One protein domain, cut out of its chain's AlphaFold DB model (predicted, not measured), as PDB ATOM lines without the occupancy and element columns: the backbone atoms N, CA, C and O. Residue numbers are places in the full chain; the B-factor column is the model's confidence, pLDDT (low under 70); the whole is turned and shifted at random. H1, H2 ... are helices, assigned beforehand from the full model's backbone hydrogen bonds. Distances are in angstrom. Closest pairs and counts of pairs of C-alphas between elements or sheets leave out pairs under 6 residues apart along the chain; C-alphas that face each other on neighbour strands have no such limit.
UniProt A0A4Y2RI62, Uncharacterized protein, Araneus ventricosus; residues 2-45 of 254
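AT A GLANCE: This is residues 2 to 45 of the 254 residues of an uncharacterized protein of Araneus ventricosus (UniProt A0A4Y2RI62). An extended stretch, residues 2 to 12, leads by a turn into a long helix, H1, and folds back along it; a shorter helix, H2, then turns off from the last part of H1, and the two helices make an L. Residues 9 to 14 stick out. The printed part has 44 residues, with two named helices, H1 then H2, and no named strand; the class is all helix. It is only just compact, close to loose, with a radius of gyration of the C-alphas of 10.7 A, and spans 28 by 21 by 20 A.

HOW THE PARTS SIT: H1, residues 13 to 28, touches H2, residues 33 to 44, with residues 24 to 28 alone, and H2 touches it with residues 36 to 40 alone. The closest C-alphas, those of Leu 24 and Ala 36, are 6.0 A apart. Their lines are about perpendicular, at 82 degrees. In H1 and H2 every O i to N i+4 pair is within hydrogen-bond range.

IN THESE COORDINATES: H1 begins at C-alpha 13, (44.806, 46.884, 135.907), and is 21.7 A long. H2 is 15.8 A long and ends at C-alpha 44, (37.454, 34.281, 126.567).

THE WHOLE: The two C-alphas farthest apart, those of Ala 10 and Gly 29, are 28.9 A apart. The printed part has no cut, and the link from H1 to H2 is tight. Mean pLDDT of the printed part is 74.9; residues 2 to 4, 27 to 31 and 43 to 45 are under 70.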
ATOM      1  N   ASP A   2      49.114  26.003 134.542       54.38
ATOM      2  CA  ASP A   2      47.761  26.559 134.614       54.38
ATOM      3  C   ASP A   2      47.885  28.045 134.946       54.38
ATOM      4  O   ASP A   2      48.269  28.416 136.052       54.38
ATOM      5  N   ILE A   3      47.649  28.896 133.949       61.34
ATOM      6  CA  ILE A   3      47.725  30.347 134.110       61.34
ATOM      7  C   ILE A   3      46.350  30.820 134.586       61.34
ATOM      8  O   ILE A   3      45.399  30.867 133.805       61.34
ATOM      9  N   SER A   4      46.224  31.125 135.877       69.00
ATOM     10  CA  SER A   4      45.030  31.759 136.443       69.00
ATOM     11  C   SER A   4      45.192  33.276 136.411       69.00
ATOM     12  O   SER A   4      45.977  33.827 137.173       69.00
ATOM     13  N   ILE A   5      44.441  33.946 135.534       75.88
ATOM     14  CA  ILE A   5      44.350  35.411 135.506       75.88
ATOM     15  C   ILE A   5      43.259  35.845 136.489       75.88
ATOM     16  O   ILE A   5      42.107  35.409 136.379       75.88
ATOM     17  N   GLU A   6      43.603  36.711 137.442       80.06
ATOM     18  CA  GLU A   6      42.621  37.305 138.353       80.06
ATOM     19  C   GLU A   6      41.587  38.155 137.597       80.06
ATOM     20  O   GLU A   6      41.870  38.757 136.562       80.06
ATOM     21  N   LYS A   7      40.359  38.250 138.120       82.69
ATOM     22  CA  LYS A   7      39.343  39.128 137.519       82.69
ATOM     23  C   LYS A   7      39.792  40.590 137.593       82.69
ATOM     24  O   LYS A   7      40.216  41.064 138.648       82.69
ATOM     25  N   LEU A   8      39.647  41.308 136.480       81.50
ATOM     26  CA  LEU A   8      39.951  42.733 136.397       81.50
ATOM     27  C   LEU A   8      39.099  43.537 137.397       81.50
ATOM     28  O   LEU A   8      37.883  43.360 137.478       81.50
ATOM     29  N   ASN A   9      39.738  44.444 138.128       86.62
ATOM     30  CA  ASN A   9      39.126  45.428 139.013       86.62
ATOM     31  C   ASN A   9      39.934  46.743 139.000       86.62
ATOM     32  O   ASN A   9      40.986  46.839 138.368       86.62
ATOM     33  N   ALA A  10      39.445  47.768 139.702       86.06
ATOM     34  CA  ALA A  10      40.040  49.109 139.685       86.06
ATOM     35  C   ALA A  10      41.504  49.161 140.168       86.06
ATOM     36  O   ALA A  10      42.244  50.057 139.773       86.06
ATOM     37  N   ASN A  11      41.926  48.197 140.990       92.19
ATOM     38  CA  ASN A  11      43.225  48.206 141.654       92.19
ATOM     39  C   ASN A  11      44.262  47.293 140.984       92.19
ATOM     40  O   ASN A  11      45.439  47.393 141.320       92.19
ATOM     41  N   ASN A  12      43.867  46.408 140.059       89.19
ATOM     42  CA  ASN A  12      44.777  45.404 139.484       89.19
ATOM     43  C   ASN A  12      45.068  45.579 137.986       89.19
ATOM     44  O   ASN A  12      45.720  44.716 137.407       89.19
ATOM     45  N   TYR A  13      44.656  46.686 137.357       77.81
ATOM     46  CA  TYR A  13      44.806  46.884 135.907       77.81
ATOM     47  C   TYR A  13      46.241  46.678 135.396       77.81
ATOM     48  O   TYR A  13      46.441  46.026 134.373       77.81
ATOM     49  N   SER A  14      47.243  47.211 136.103       77.50
ATOM     50  CA  SER A  14      48.643  47.119 135.668       77.50
ATOM     51  C   SER A  14      49.159  45.678 135.687       77.50
ATOM     52  O   SER A  14      49.797  45.256 134.728       77.50
ATOM     53  N   THR A  15      48.854  44.924 136.743       84.38
ATOM     54  CA  THR A  15      49.240  43.512 136.872       84.38
ATOM     55  C   THR A  15      48.457  42.648 135.888       84.38
ATOM     56  O   THR A  15      49.047  41.903 135.114       84.38
ATOM     57  N   TRP A  16      47.141  42.856 135.815       87.12
ATOM     58  CA  TRP A  16      46.246  42.165 134.890       87.12
ATOM     59  C   TRP A  16      46.691  42.317 133.430       87.12
ATOM     60  O   TRP A  16      46.691  41.354 132.668       87.12
ATOM     61  N   LYS A  17      47.113  43.525 133.036       79.81
ATOM     62  CA  LYS A  17      47.628  43.806 131.691       79.81
ATOM     63  C   LYS A  17      48.885  42.992 131.374       79.81
ATOM     64  O   LYS A  17      48.997  42.493 130.254       79.81
ATOM     65  N   GLU A  18      49.824  42.878 132.312       80.56
ATOM     66  CA  GLU A  18      51.048  42.095 132.103       80.56
ATOM     67  C   GLU A  18      50.752  40.589 132.083       80.56
ATOM     68  O   GLU A  18      51.248  39.898 131.198       80.56
ATOM     69  N   ASP A  19      49.863  40.092 132.945       81.00
ATOM     70  CA  ASP A  19      49.462  38.677 132.944       81.00
ATOM     71  C   ASP A  19      48.782  38.280 131.624       81.00
ATOM     72  O   ASP A  19      49.100  37.249 131.023       81.00
ATOM     73  N   VAL A  20      47.892  39.133 131.103       77.50
ATOM     74  CA  VAL A  20      47.260  38.934 129.786       77.50
ATOM     75  C   VAL A  20      48.297  38.986 128.665       77.50
ATOM     76  O   VAL A  20      48.236  38.185 127.732       77.50
ATOM     77  N   LYS A  21      49.278  39.889 128.750       75.31
ATOM     78  CA  LYS A  21      50.374  39.980 127.778       75.31
ATOM     79  C   LYS A  21      51.261  38.731 127.795       75.31
ATOM     80  O   LYS A  21      51.634  38.259 126.722       75.31
ATOM     81  N   VAL A  22      51.555  38.163 128.965       78.00
ATOM     82  CA  VAL A  22      52.291  36.895 129.097       78.00
ATOM     83  C   VAL A  22      51.499  35.754 128.467       78.00
ATOM     84  O   VAL A  22      52.054  35.027 127.649       78.00
ATOM     85  N   VAL A  23      50.193  35.650 128.740       74.06
ATOM     86  CA  VAL A  23      49.331  34.645 128.089       74.06
ATOM     87  C   VAL A  23      49.356  34.788 126.569       74.06
ATOM     88  O   VAL A  23      49.467  33.785 125.862       74.06
ATOM     89  N   LEU A  24      49.287  36.018 126.061       71.00
ATOM     90  CA  LEU A  24      49.350  36.305 124.631       71.00
ATOM     91  C   LEU A  24      50.688  35.910 124.001       71.00
ATOM     92  O   LEU A  24      50.707  35.325 122.918       71.00
ATOM     93  N   MET A  25      51.800  36.203 124.669       71.31
ATOM     94  CA  MET A  25      53.131  35.862 124.171       71.31
ATOM     95  C   MET A  25      53.416  34.357 124.273       71.31
ATOM     96  O   MET A  25      53.908  33.772 123.312       71.31
ATOM     97  N   GLU A  26      53.060  33.710 125.386       72.38
ATOM     98  CA  GLU A  26      53.382  32.304 125.671       72.38
ATOM     99  C   GLU A  26      52.479  31.324 124.915       72.38
ATOM    100  O   GLU A  26      52.971  30.373 124.308       72.38
ATOM    101  N   LYS A  27      51.155  31.539 124.915       64.38
ATOM    102  CA  LYS A  27      50.227  30.606 124.253       64.38
ATOM    103  C   LYS A  27      50.162  30.782 122.750       64.38
ATOM    104  O   LYS A  27      49.740  29.859 122.056       64.38
ATOM    105  N   ALA A  28      50.529  31.955 122.253       59.03
ATOM    106  CA  ALA A  28      50.324  32.275 120.859       59.03
ATOM    107  C   ALA A  28      51.638  32.461 120.079       59.03
ATOM    108  O   ALA A  28      51.657  32.204 118.873       59.03
ATOM    109  N   GLY A  29      52.736  32.873 120.727       62.81
ATOM    110  CA  GLY A  29      53.977  33.233 120.028       62.81
ATOM    111  C   GLY A  29      53.776  34.410 119.068       62.81
ATOM    112  O   GLY A  29      54.368  34.445 117.991       62.81
ATOM    113  N   ILE A  30      52.851  35.317 119.397       61.09
ATOM    114  CA  ILE A  30      52.321  36.304 118.460       61.09
ATOM    115  C   ILE A  30      52.878  37.697 118.757       61.09
ATOM    116  O   ILE A  30      52.533  38.307 119.766       61.09
ATOM    117  N   GLU A  31      53.657  38.231 117.814       68.62
ATOM    118  CA  GLU A  31      53.983  39.664 117.717       68.62
ATOM    119  C   GLU A  31      52.841  40.483 117.075       68.62
ATOM    120  O   GLU A  31      52.785  41.701 117.231       68.62
ATOM    121  N   ASP A  32      51.908  39.822 116.373       74.00
ATOM    122  CA  ASP A  32      50.762  40.440 115.690       74.00
ATOM    123  C   ASP A  32      49.529  40.639 116.609       74.00
ATOM    124  O   ASP A  32      48.791  39.689 116.901       74.00
ATOM    125  N   PRO A  33      49.201  41.881 117.002       70.44
ATOM    126  CA  PRO A  33      48.095  42.158 117.916       70.44
ATOM    127  C   PRO A  33      46.728  41.665 117.409       70.44
ATOM    128  O   PRO A  33      45.868  41.331 118.225       70.44
ATOM    129  N   VAL A  34      46.510  41.562 116.093       77.25
ATOM    130  CA  VAL A  34      45.225  41.108 115.527       77.25
ATOM    131  C   VAL A  34      45.035  39.608 115.734       77.25
ATOM    132  O   VAL A  34      43.955  39.152 116.121       77.25
ATOM    133  N   LYS A  35      46.088  38.820 115.505       79.00
ATOM    134  CA  LYS A  35      46.056  37.368 115.713       79.00
ATOM    135  C   LYS A  35      45.993  37.026 117.209       79.00
ATOM    136  O   LYS A  35      45.275  36.101 117.588       79.00
ATOM    137  N   ALA A  36      46.661  37.815 118.054       74.75
ATOM    138  CA  ALA A  36      46.581  37.730 119.513       74.75
ATOM    139  C   ALA A  36      45.150  37.995 120.013       74.75
ATOM    140  O   ALA A  36      44.604  37.208 120.789       74.75
ATOM    141  N   TRP A  37      44.509  39.051 119.498       74.00
ATOM    142  CA  TRP A  37      43.122  39.376 119.821       74.00
ATOM    143  C   TRP A  37      42.151  38.264 119.419       74.00
ATOM    144  O   TRP A  37      41.316  37.883 120.229       74.00
ATOM    145  N   LYS A  38      42.295  37.678 118.223       79.44
ATOM    146  CA  LYS A  38      41.433  36.566 117.782       79.44
ATOM    147  C   LYS A  38      41.508  35.342 118.698       79.44
ATOM    148  O   LYS A  38      40.483  34.723 118.956       79.44
ATOM    149  N   ILE A  39      42.694  35.000 119.203       75.00
ATOM    150  CA  ILE A  39      42.862  33.861 120.120       75.00
ATOM    151  C   ILE A  39      42.253  34.163 121.488       75.00
ATOM    152  O   ILE A  39      41.579  33.298 122.051       75.00
ATOM    153  N   LEU A  40      42.457  35.375 122.019       74.19
ATOM    154  CA  LEU A  40      41.785  35.800 123.251       74.19
ATOM    155  C   LEU A  40      40.275  35.773 123.085       74.19
ATOM    156  O   LEU A  40      39.568  35.255 123.939       74.19
ATOM    157  N   GLU A  41      39.792  36.310 121.976       72.56
ATOM    158  CA  GLU A  41      38.384  36.331 121.648       72.56
ATOM    159  C   GLU A  41      37.824  34.902 121.578       72.56
ATOM    160  O   GLU A  41      36.828  34.614 122.227       72.56
ATOM    161  N   GLU A  42      38.490  33.962 120.912       74.06
ATOM    162  CA  GLU A  42      38.051  32.561 120.863       74.06
ATOM    163  C   GLU A  42      37.993  31.885 122.250       74.06
ATOM    164  O   GLU A  42      37.062  31.128 122.537       74.06
ATOM    165  N   HIS A  43      38.957  32.167 123.134       69.50
ATOM    166  CA  HIS A  43      39.064  31.507 124.443       69.50
ATOM    167  C   HIS A  43      38.209  32.157 125.538       69.50
ATOM    168  O   HIS A  43      37.663  31.459 126.395       69.50
ATOM    169  N   PHE A  44      38.096  33.483 125.520       67.69
ATOM    170  CA  PHE A  44      37.454  34.281 126.567       67.69
ATOM    171  C   PHE A  44      36.115  34.871 126.139       67.69
ATOM    172  O   PHE A  44      35.489  35.591 126.922       67.69
ATOM    173  N   ARG A  45      35.639  34.567 124.928       69.12
ATOM    174  CA  ARG A  45      34.293  34.954 124.528       69.12
ATOM    175  C   ARG A  45      33.251  34.426 125.524       69.12
ATOM    176  O   ARG A  45      33.366  33.291 126.002       69.12
TER     177      ARG A  45